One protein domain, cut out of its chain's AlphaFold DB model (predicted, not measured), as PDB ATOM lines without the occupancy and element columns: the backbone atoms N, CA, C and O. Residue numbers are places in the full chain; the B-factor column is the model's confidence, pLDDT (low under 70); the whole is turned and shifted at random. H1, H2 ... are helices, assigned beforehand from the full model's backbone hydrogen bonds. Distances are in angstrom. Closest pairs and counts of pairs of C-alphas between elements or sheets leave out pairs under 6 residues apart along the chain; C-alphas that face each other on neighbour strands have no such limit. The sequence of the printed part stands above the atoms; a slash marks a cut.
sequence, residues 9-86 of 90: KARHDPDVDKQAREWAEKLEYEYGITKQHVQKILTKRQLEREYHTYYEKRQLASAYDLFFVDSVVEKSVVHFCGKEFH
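AT A GLANCE: This is residues 9 to 86 of the 90 residues of an uncharacterized protein of Gongylonema pulchrum (UniProt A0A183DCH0). Start from H1, the longest helix: it lies off to one side of a small helical group, its far end, residues 26 to 31, sticking out, and residues 32 to 43 lead from it to H2. In that group H2 and H4 run side by side and the same way, H3 stands across their last residues, and the short H5 packs on H3. The printed part has 78 residues, 43 of them in five named helices, H1 to H5 in order, with no named strand; the class is all helix. The whole is compact, with a radius of gyration of the C-alphas of 13.0 A and spans of 34 by 32 by 22 A.

HOW THE PARTS SIT: Find H1 at residues 18 to 31 and H2 at 44 to 50; they are near each other, with 5 pairs of C-alphas within 10 A but none within 8 A. H4, residues 74 to 81, is close to H2 but not clearly touching: the closest C-alphas, of Lys 44 and Val 77, are 6.9 A apart, and the tilt is a shallow 11 degrees, the same way. H3, residues 54 to 63, is close to H4 but not clearly touching, with the closest C-alphas, of Lys 57 and Cys 81, 6.5 A apart, at a steep tilt of 67 degrees. H5, residues 83 to 86, touches H3, with the closest C-alphas, of Ala 61 and Phe 85, 5.5 A apart. H1 is apart from H3, H4 and H5. In H1, H2, H3 and H4 every O i to N i+4 pair is within hydrogen-bond range; H5 is too short for one.

IN THESE COORDINATES: Find C-alpha 18 at (46.793, -47.768, 52.422); from there H1 runs 19.9 A to C-alpha 31 at (32.741, -52.285, 39.054). H3 is 14.4 A long, H4 10.4 A and H2 10.1 A. H5 ends at C-alpha 86, (36.610, -24.643, 39.947).

THE WHOLE: The two C-alphas farthest apart are those of Glu 30 and Tyr 55, at 34.9 A. The printed part has no cut, the link from H1 to H2 is long, and no printed residue is under 70 in pLDDT.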
ATOM      1  N   LYS A   9      43.675 -43.829  65.199       85.94
ATOM      2  CA  LYS A   9      44.837 -44.627  64.785       85.94
ATOM      3  C   LYS A   9      45.101 -44.474  63.288       85.94
ATOM      4  O   LYS A   9      46.212 -44.130  62.903       85.94
ATOM      5  N   ALA A  10      44.062 -44.622  62.464       83.56
ATOM      6  CA  ALA A  10      44.168 -44.442  61.019       83.56
ATOM      7  C   ALA A  10      44.501 -42.999  60.609       83.56
ATOM      8  O   ALA A  10      45.052 -42.765  59.537       83.56
ATOM      9  N   ARG A  11      44.175 -42.002  61.442       81.69
ATOM     10  CA  ARG A  11      44.524 -40.599  61.176       81.69
ATOM     11  C   ARG A  11      46.033 -40.363  61.264       81.69
ATOM     12  O   ARG A  11      46.562 -39.558  60.501       81.69
ATOM     13  N   HIS A  12      46.693 -41.057  62.186       84.12
ATOM     14  CA  HIS A  12      48.131 -40.961  62.438       84.12
ATOM     15  C   HIS A  12      48.940 -42.064  61.752       84.12
ATOM     16  O   HIS A  12      50.143 -42.161  61.987       84.12
ATOM     17  N   ASP A  13      48.303 -42.871  60.903       86.12
ATOM     18  CA  ASP A  13      48.993 -43.917  60.159       86.12
ATOM     19  C   ASP A  13      50.073 -43.281  59.254       86.12
ATOM     20  O   ASP A  13      49.791 -42.290  58.554       86.12
ATOM     21  N   PRO A  14      51.326 -43.772  59.302       86.62
ATOM     22  CA  PRO A  14      52.370 -43.323  58.389       86.62
ATOM     23  C   PRO A  14      52.064 -43.693  56.931       86.62
ATOM     24  O   PRO A  14      52.469 -42.959  56.031       86.62
ATOM     25  N   ASP A  15      51.329 -44.780  56.688       90.38
ATOM     26  CA  ASP A  15      50.933 -45.241  55.359       90.38
ATOM     27  C   ASP A  15      49.639 -44.548  54.915       90.38
ATOM     28  O   ASP A  15      48.516 -45.014  55.131       90.38
ATOM     29  N   VAL A  16      49.806 -43.382  54.293       86.12
ATOM     30  CA  VAL A  16      48.693 -42.536  53.832       86.12
ATOM     31  C   VAL A  16      47.950 -43.160  52.637       86.12
ATOM     32  O   VAL A  16      46.754 -42.927  52.459       86.12
ATOM     33  N   ASP A  17      48.640 -43.996  51.856       89.75
ATOM     34  CA  ASP A  17      48.141 -44.633  50.632       89.75
ATOM     35  C   ASP A  17      47.326 -45.902  50.884       89.75
ATOM     36  O   ASP A  17      46.622 -46.382  49.990       89.75
ATOM     37  N   LYS A  18      47.423 -46.487  52.081       91.50
ATOM     38  CA  LYS A  18      46.793 -47.768  52.422       91.50
ATOM     39  C   LYS A  18      45.322 -47.828  52.022       91.50
ATOM     40  O   LYS A  18      44.911 -48.714  51.279       91.50
ATOM     41  N   GLN A  19      44.540 -46.842  52.450       92.06
ATOM     42  CA  GLN A  19      43.103 -46.825  52.177       92.06
ATOM     43  C   GLN A  19      42.782 -46.542  50.701       92.06
ATOM     44  O   GLN A  19      41.732 -46.953  50.214       92.06
ATOM     45  N   ALA A  20      43.662 -45.853  49.969       92.81
ATOM     46  CA  ALA A  20      43.486 -45.651  48.534       92.81
ATOM     47  C   ALA A  20      43.692 -46.953  47.748       92.81
ATOM     48  O   ALA A  20      42.947 -47.209  46.802       92.81
ATOM     49  N   ARG A  21      44.637 -47.803  48.173       93.50
ATOM     50  CA  ARG A  21      44.824 -49.153  47.615       93.50
ATOM     51  C   ARG A  21      43.616 -50.045  47.870       93.50
ATOM     52  O   ARG A  21      43.102 -50.635  46.930       93.50
ATOM     53  N   GLU A  22      43.098 -50.046  49.097       94.38
ATOM     54  CA  GLU A  22      41.870 -50.781  49.430       94.38
ATOM     55  C   GLU A  22      40.672 -50.314  48.584       94.38
ATOM     56  O   GLU A  22      39.840 -51.120  48.168       94.38
ATOM     57  N   TRP A  23      40.576 -49.013  48.290       94.25
ATOM     58  CA  TRP A  23      39.567 -48.502  47.362       94.25
ATOM     59  C   TRP A  23      39.787 -48.965  45.926       94.25
ATOM     60  O   TRP A  23      38.810 -49.296  45.262       94.25
ATOM     61  N   ALA A  24      41.029 -48.989  45.444       93.19
ATOM     62  CA  ALA A  24      41.337 -49.475  44.102       93.19
ATOM     63  C   ALA A  24      40.905 -50.938  43.930       93.19
ATOM     64  O   ALA A  24      40.194 -51.249  42.979       93.19
ATOM     65  N   GLU A  25      41.238 -51.797  44.897       93.69
ATOM     66  CA  GLU A  25      40.839 -53.209  44.901       93.69
ATOM     67  C   GLU A  25      39.313 -53.373  44.914       93.69
ATOM     68  O   GLU A  25      38.764 -54.156  44.141       93.69
ATOM     69  N   LYS A  26      38.603 -52.591  45.741       93.50
ATOM     70  CA  LYS A  26      37.132 -52.619  45.785       93.50
ATOM     71  C   LYS A  26      36.494 -52.175  44.475       93.50
ATOM     72  O   LYS A  26      35.543 -52.802  44.023       93.50
ATOM     73  N   LEU A  27      36.991 -51.100  43.867       92.12
ATOM     74  CA  LEU A  27      36.435 -50.577  42.617       92.12
ATOM     75  C   LEU A  27      36.676 -51.519  41.438       92.12
ATOM     76  O   LEU A  27      35.810 -51.658  40.574       92.12
ATOM     77  N   GLU A  28      37.833 -52.172  41.412       93.50
ATOM     78  CA  GLU A  28      38.145 -53.193  40.421       93.50
ATOM     79  C   GLU A  28      37.240 -54.417  40.597       93.50
ATOM     80  O   GLU A  28      36.631 -54.864  39.627       93.50
ATOM     81  N   TYR A  29      37.078 -54.902  41.830       94.25
ATOM     82  CA  TYR A  29      36.249 -56.071  42.123       94.25
ATOM     83  C   TYR A  29      34.751 -55.836  41.870       94.25
ATOM     84  O   TYR A  29      34.090 -56.682  41.273       94.25
ATOM     85  N   GLU A  30      34.199 -54.705  42.316       93.75
ATOM     86  CA  GLU A  30      32.754 -54.442  42.239       93.75
ATOM     87  C   GLU A  30      32.309 -53.888  40.879       93.75
ATOM     88  O   GLU A  30      31.208 -54.195  40.424       93.75
ATOM     89  N   TYR A  31      33.143 -53.066  40.232       92.06
ATOM     90  CA  TYR A  31      32.741 -52.285  39.054       92.06
ATOM     91  C   TYR A  31      33.666 -52.470  37.845       92.06
ATOM     92  O   TYR A  31      33.427 -51.857  36.806       92.06
ATOM     93  N   GLY A  32      34.732 -53.272  37.953       91.81
ATOM     94  CA  GLY A  32      35.710 -53.446  36.874       91.81
ATOM     95  C   GLY A  32      36.520 -52.182  36.565       91.81
ATOM     96  O   GLY A  32      37.105 -52.066  35.487       91.81
ATOM     97  N   ILE A  33      36.554 -51.209  37.484       91.06
ATOM     98  CA  ILE A  33      37.286 -49.954  37.288       91.06
ATOM     99  C   ILE A  33      38.767 -50.205  37.559       91.06
ATOM    100  O   ILE A  33      39.230 -50.205  38.696       91.06
ATOM    101  N   THR A  34      39.515 -50.406  36.482       91.12
ATOM    102  CA  THR A  34      40.968 -50.611  36.517       91.12
ATOM    103  C   THR A  34      41.753 -49.304  36.336       91.12
ATOM    104  O   THR A  34      41.202 -48.248  36.012       91.12
ATOM    105  N   LYS A  35      43.087 -49.389  36.449       85.75
ATOM    106  CA  LYS A  35      44.033 -48.279  36.202       85.75
ATOM    107  C   LYS A  35      43.959 -47.671  34.794       85.75
ATOM    108  O   LYS A  35      44.490 -46.589  34.573       85.75
ATOM    109  N   GLN A  36      43.322 -48.357  33.845       89.12
ATOM    110  CA  GLN A  36      43.067 -47.817  32.507       89.12
ATOM    111  C   GLN A  36      42.003 -46.710  32.528       89.12
ATOM    112  O   GLN A  36      42.034 -45.816  31.690       89.12
ATOM    113  N   HIS A  37      41.086 -46.761  33.497       89.38
ATOM    114  CA  HIS A  37      39.982 -45.812  33.635       89.38
ATOM    115  C   HIS A  37      40.324 -44.670  34.592       89.38
ATOM    116  O   HIS A  37      39.961 -43.522  34.349       89.38
ATOM    117  N   VAL A  38      41.016 -44.981  35.693       91.44
ATOM    118  CA  VAL A  38      41.340 -44.016  36.749       91.44
ATOM    119  C   VAL A  38      42.838 -44.029  37.020       91.44
ATOM    120  O   VAL A  38      43.405 -45.053  37.391       91.44
ATOM    121  N   GLN A  39      43.471 -42.866  36.870       92.25
ATOM    122  CA  GLN A  39      44.920 -42.720  37.034       92.25
ATOM    123  C   GLN A  39      45.346 -42.671  38.507       92.25
ATOM    124  O   GLN A  39      46.366 -43.250  38.877       92.25
ATOM    125  N   LYS A  40      44.578 -41.976  39.357       93.12
ATOM    126  CA  LYS A  40      44.862 -41.849  40.791       93.12
ATOM    127  C   LYS A  40      43.569 -41.879  41.596       93.12
ATOM    128  O   LYS A  40      42.608 -41.188  41.272       93.12
ATOM    129  N   ILE A  41      43.570 -42.665  42.668       94.25
ATOM    130  CA  ILE A  41      42.506 -42.690  43.672       94.25
ATOM    131  C   ILE A  41      43.081 -42.077  44.942       94.25
ATOM    132  O   ILE A  41      44.156 -42.466  45.383       94.25
ATOM    133  N   LEU A  42      42.367 -41.109  45.508       94.12
ATOM    134  CA  LEU A  42      42.745 -40.429  46.743       94.12
ATOM    135  C   LEU A  42      41.622 -40.558  47.767       94.12
ATOM    136  O   LEU A  42      40.436 -40.392  47.443       94.12
ATOM    137  N   THR A  43      41.988 -40.809  49.020       94.62
ATOM    138  CA  THR A  43      41.072 -40.599  50.148       94.62
ATOM    139  C   THR A  43      41.066 -39.131  50.569       94.62
ATOM    140  O   THR A  43      41.963 -38.365  50.216       94.62
ATOM    141  N   LYS A  44      40.037 -38.707  51.308       93.06
ATOM    142  CA  LYS A  44      39.931 -37.321  51.782       93.06
ATOM    143  C   LYS A  44      41.118 -36.953  52.675       93.06
ATOM    144  O   LYS A  44      41.727 -35.910  52.460       93.06
ATOM    145  N   ARG A  45      41.477 -37.811  53.637       90.88
ATOM    146  CA  ARG A  45      42.628 -37.569  54.521       90.88
ATOM    147  C   ARG A  45      43.935 -37.516  53.747       90.88
ATOM    148  O   ARG A  45      44.768 -36.663  54.034       90.88
ATOM    149  N   GLN A  46      44.106 -38.401  52.769       92.81
ATOM    150  CA  GLN A  46      45.286 -38.386  51.916       92.81
ATOM    151  C   GLN A  46      45.387 -37.082  51.124       92.81
ATOM    152  O   GLN A  46      46.430 -36.438  51.153       92.81
ATOM    153  N   LEU A  47      44.292 -36.650  50.493       93.56
ATOM    154  CA  LEU A  47      44.228 -35.378  49.776       93.56
ATOM    155  C   LEU A  47      44.617 -34.201  50.685       93.56
ATOM    156  O   LEU A  47      45.401 -33.345  50.286       93.56
ATOM    157  N   GLU A  48      44.102 -34.176  51.914       91.88
ATOM    158  CA  GLU A  48      44.390 -33.117  52.884       91.88
ATOM    159  C   GLU A  48      45.844 -33.117  53.373       91.88
ATOM    160  O   GLU A  48      46.386 -32.047  53.650       91.88
ATOM    161  N   ARG A  49      46.481 -34.291  53.465       91.38
ATOM    162  CA  ARG A  49      47.871 -34.439  53.921       91.38
ATOM    163  C   ARG A  49      48.890 -34.181  52.814       91.38
ATOM    164  O   ARG A  49      49.885 -33.516  53.070       91.38
ATOM    165  N   GLU A  50      48.657 -34.712  51.617       92.06
ATOM    166  CA  GLU A  50      49.583 -34.599  50.481       92.06
ATOM    167  C   GLU A  50      49.480 -33.251  49.764       92.06
ATOM    168  O   GLU A  50      50.468 -32.773  49.221       92.06
ATOM    169  N   TYR A  51      48.292 -32.637  49.746       92.81
ATOM    170  CA  TYR A  51      48.016 -31.445  48.942       92.81
ATOM    171  C   TYR A  51      47.490 -30.297  49.802       92.81
ATOM    172  O   TYR A  51      46.447 -29.703  49.519       92.81
ATOM    173  N   HIS A  52      48.189 -29.997  50.894       89.94
ATOM    174  CA  HIS A  52      47.754 -28.994  51.862       89.94
ATOM    175  C   HIS A  52      48.012 -27.561  51.378       89.94
ATOM    176  O   HIS A  52      47.195 -26.666  51.627       89.94
ATOM    177  N   THR A  53      49.113 -27.332  50.659       91.19
ATOM    178  CA  THR A  53      49.490 -26.003  50.180       91.19
ATOM    179  C   THR A  53      48.698 -25.597  48.946       91.19
ATOM    180  O   THR A  53      48.211 -26.411  48.161       91.19
ATOM    181  N   TYR A  54      48.625 -24.286  48.724       89.19
ATOM    182  CA  TYR A  54      48.056 -23.731  47.501       89.19
ATOM    183  C   TYR A  54      48.757 -24.248  46.233       89.19
ATOM    184  O   TYR A  54      48.098 -24.562  45.242       89.19
ATOM    185  N   TYR A  55      50.089 -24.348  46.264       90.56
ATOM    186  CA  TYR A  55      50.875 -24.796  45.117       90.56
ATOM    187  C   TYR A  55      50.580 -26.258  44.764       90.56
ATOM    188  O   TYR A  55      50.279 -26.551  43.609       90.56
ATOM    189  N   GLU A  56      50.573 -27.149  45.758       92.06
ATOM    190  CA  GLU A  56      50.253 -28.569  45.572       92.06
ATOM    191  C   GLU A  56      48.838 -28.754  45.011       92.06
ATOM    192  O   GLU A  56      48.642 -29.497  44.049       92.06
ATOM    193  N   LYS A  57      47.849 -28.018  45.540       91.69
ATOM    194  CA  LYS A  57      46.468 -28.032  45.026       91.69
ATOM    195  C   LYS A  57      46.402 -27.611  43.563       91.69
ATOM    196  O   LYS A  57      45.745 -28.269  42.760       91.69
ATOM    197  N   ARG A  58      47.100 -26.534  43.197       90.75
ATOM    198  CA  ARG A  58      47.140 -26.034  41.818       90.75
ATOM    199  C   ARG A  58      47.836 -27.009  40.869       90.75
ATOM    200  O   ARG A  58      47.395 -27.162  39.729       90.75
ATOM    201  N   GLN A  59      48.906 -27.661  41.321       91.62
ATOM    202  CA  GLN A  59      49.562 -28.718  40.553       91.62
ATOM    203  C   GLN A  59      48.617 -29.898  40.335       91.62
ATOM    204  O   GLN A  59      48.455 -30.331  39.198       91.62
ATOM    205  N   LEU A  60      47.922 -30.346  41.384       92.56
ATOM    206  CA  LEU A  60      46.953 -31.434  41.295       92.56
ATOM    207  C   LEU A  60      45.819 -31.106  40.314       92.56
ATOM    208  O   LEU A  60      45.565 -31.889  39.404       92.56
ATOM    209  N   ALA A  61      45.217 -29.918  40.422       91.06
ATOM    210  CA  ALA A  61      44.190 -29.427  39.496       91.06
ATOM    211  C   ALA A  61      44.685 -29.261  38.046       91.06
ATOM    212  O   ALA A  61      43.899 -29.046  37.127       91.06
ATOM    213  N   SER A  62      46.000 -29.284  37.823       90.31
ATOM    214  CA  SER A  62      46.604 -29.186  36.493       90.31
ATOM    215  C   SER A  62      47.093 -30.505  35.930       90.31
ATOM    216  O   SER A  62      47.348 -30.560  34.734       90.31
ATOM    217  N   ALA A  63      47.209 -31.534  36.764       91.44
ATOM    218  CA  ALA A  63      47.692 -32.844  36.360       91.44
ATOM    219  C   ALA A  63      46.600 -33.717  35.722       91.44
ATOM    220  O   ALA A  63      46.934 -34.660  35.012       91.44
ATOM    221  N   TYR A  64      45.321 -33.417  35.973       90.81
ATOM    222  CA  TYR A  64      44.191 -34.234  35.529       90.81
ATOM    223  C   TYR A  64      43.068 -33.377  34.942       90.81
ATOM    224  O   TYR A  64      42.844 -32.250  35.388       90.81
ATOM    225  N   ASP A  65      42.335 -33.949  33.985       88.00
ATOM    226  CA  ASP A  65      41.221 -33.279  33.302       88.00
ATOM    227  C   ASP A  65      39.883 -33.439  34.037       88.00
ATOM    228  O   ASP A  65      39.058 -32.526  34.057       88.00
ATOM    229  N   LEU A  66      39.657 -34.607  34.649       89.00
ATOM    230  CA  LEU A  66      38.402 -34.968  35.304       89.00
ATOM    231  C   LEU A  66      38.650 -35.459  36.728       89.00
ATOM    232  O   LEU A  66      39.525 -36.290  36.977       89.00
ATOM    233  N   PHE A  67      37.823 -34.978  37.654       91.31
ATOM    234  CA  PHE A  67      37.837 -35.382  39.054       91.31
ATOM    235  C   PHE A  67      36.471 -35.930  39.445       91.31
ATOM    236  O   PHE A  67      35.453 -35.258  39.282       91.31
ATOM    237  N   PHE A  68      36.463 -37.130  40.018       91.50
ATOM    238  CA  PHE A  68      35.277 -37.726  40.618       91.50
ATOM    239  C   PHE A  68      35.413 -37.725  42.135       91.50
ATOM    240  O   PHE A  68      36.468 -38.049  42.688       91.50
ATOM    241  N   VAL A  69      34.331 -37.368  42.820       93.06
ATOM    242  CA  VAL A  69      34.275 -37.334  44.278       93.06
ATOM    243  C   VAL A  69      33.067 -38.115  44.767       93.06
ATOM    244  O   VAL A  69      32.003 -38.101  44.158       93.06
ATOM    245  N   ASP A  70      33.249 -38.814  45.881       93.00
ATOM    246  CA  ASP A  70      32.155 -39.476  46.579       93.00
ATOM    247  C   ASP A  70      31.227 -38.410  47.184       93.00
ATOM    248  O   ASP A  70      31.683 -37.541  47.936       93.00
ATOM    249  N   SER A  71      29.932 -38.509  46.871       92.69
ATOM    250  CA  SER A  71      28.860 -37.621  47.346       92.69
ATOM    251  C   SER A  71      28.895 -37.348  48.856       92.69
ATOM    252  O   SER A  71      28.577 -36.247  49.301       92.69
ATOM    253  N   VAL A  72      29.347 -38.312  49.665       93.12
ATOM    254  CA  VAL A  72      29.403 -38.179  51.128       93.12
ATOM    255  C   VAL A  72      30.443 -37.147  51.571       93.12
ATOM    256  O   VAL A  72      30.253 -36.473  52.582       93.12
ATOM    257  N   VAL A  73      31.555 -37.021  50.842       93.31
ATOM    258  CA  VAL A  73      32.660 -36.102  51.179       93.31
ATOM    259  C   VAL A  73      32.770 -34.916  50.226       93.31
ATOM    260  O   VAL A  73      33.576 -34.022  50.481       93.31
ATOM    261  N   GLU A  74      31.942 -34.879  49.180       92.56
ATOM    262  CA  GLU A  74      31.921 -33.863  48.125       92.56
ATOM    263  C   GLU A  74      32.056 -32.445  48.679       92.56
ATOM    264  O   GLU A  74      33.042 -31.770  48.395       92.56
ATOM    265  N   LYS A  75      31.120 -32.010  49.533       92.56
ATOM    266  CA  LYS A  75      31.102 -30.637  50.068       92.56
ATOM    267  C   LYS A  75      32.405 -30.263  50.775       92.56
ATOM    268  O   LYS A  75      32.891 -29.144  50.632       92.56
ATOM    269  N   SER A  76      32.981 -31.200  51.527       92.44
ATOM    270  CA  SER A  76      34.229 -30.960  52.250       92.44
ATOM    271  C   SER A  76      35.436 -30.917  51.315       92.44
ATOM    272  O   SER A  76      36.329 -30.104  51.537       92.44
ATOM    273  N   VAL A  77      35.474 -31.771  50.290       92.69
ATOM    274  CA  VAL A  77      36.555 -31.799  49.292       92.69
ATOM    275  C   VAL A  77      36.515 -30.541  48.431       92.69
ATOM    276  O   VAL A  77      37.538 -29.888  48.264       92.69
ATOM    277  N   VAL A  78      35.330 -30.147  47.963       90.69
ATOM    278  CA  VAL A  78      35.086 -28.904  47.216       90.69
ATOM    279  C   VAL A  78      35.586 -27.690  48.000       90.69
ATOM    280  O   VAL A  78      36.344 -26.872  47.478       90.69
ATOM    281  N   HIS A  79      35.239 -27.609  49.287       90.94
ATOM    282  CA  HIS A  79      35.718 -26.538  50.156       90.94
ATOM    283  C   HIS A  79      37.248 -26.541  50.309       90.94
ATOM    284  O   HIS A  79      37.874 -25.484  50.230       90.94
ATOM    285  N   PHE A  80      37.860 -27.714  50.494       92.44
ATOM    286  CA  PHE A  80      39.309 -27.849  50.661       92.44
ATOM    287  C   PHE A  80      40.098 -27.491  49.393       92.44
ATOM    288  O   PHE A  80      41.100 -26.774  49.468       92.44
ATOM    289  N   CYS A  81      39.661 -27.993  48.239       89.00
ATOM    290  CA  CYS A  81      40.290 -27.771  46.940       89.00
ATOM    291  C   CYS A  81      40.211 -26.300  46.511       89.00
ATOM    292  O   CYS A  81      41.160 -25.763  45.934       89.00
ATOM    293  N   GLY A  82      39.111 -25.625  46.851       87.00
ATOM    294  CA  GLY A  82      38.947 -24.197  46.627       87.00
ATOM    295  C   GLY A  82      38.926 -23.811  45.145       87.00
ATOM    296  O   GLY A  82      38.703 -24.623  44.249       87.00
ATOM    297  N   LYS A  83      39.139 -22.518  44.877       84.12
ATOM    298  CA  LYS A  83      38.891 -21.906  43.559       84.12
ATOM    299  C   LYS A  83      39.728 -22.493  42.418       84.12
ATOM    300  O   LYS A  83      39.265 -22.459  41.285       84.12
ATOM    301  N   GLU A  84      40.908 -23.046  42.697       79.88
ATOM    302  CA  GLU A  84      41.799 -23.584  41.658       79.88
ATOM    303  C   GLU A  84      41.197 -24.788  40.921       79.88
ATOM    304  O   GLU A  84      41.427 -24.937  39.726       79.88
ATOM    305  N   PHE A  85      40.373 -25.596  41.596       82.50
ATOM    306  CA  PHE A  85      39.679 -26.734  40.981       82.50
ATOM    307  C   PHE A  85      38.385 -26.335  40.260       82.50
ATOM    308  O   PHE A  85      37.889 -27.080  39.423       82.50
ATOM    309  N   HIS A  86      37.836 -25.157  40.570       76.88
ATOM    310  CA  HIS A  86      36.610 -24.643  39.947       76.88
ATOM    311  C   HIS A  86      36.873 -23.649  38.821       76.88
ATOM    312  O   HIS A  86      35.954 -23.272  38.091       76.88
TER     313      HIS A  86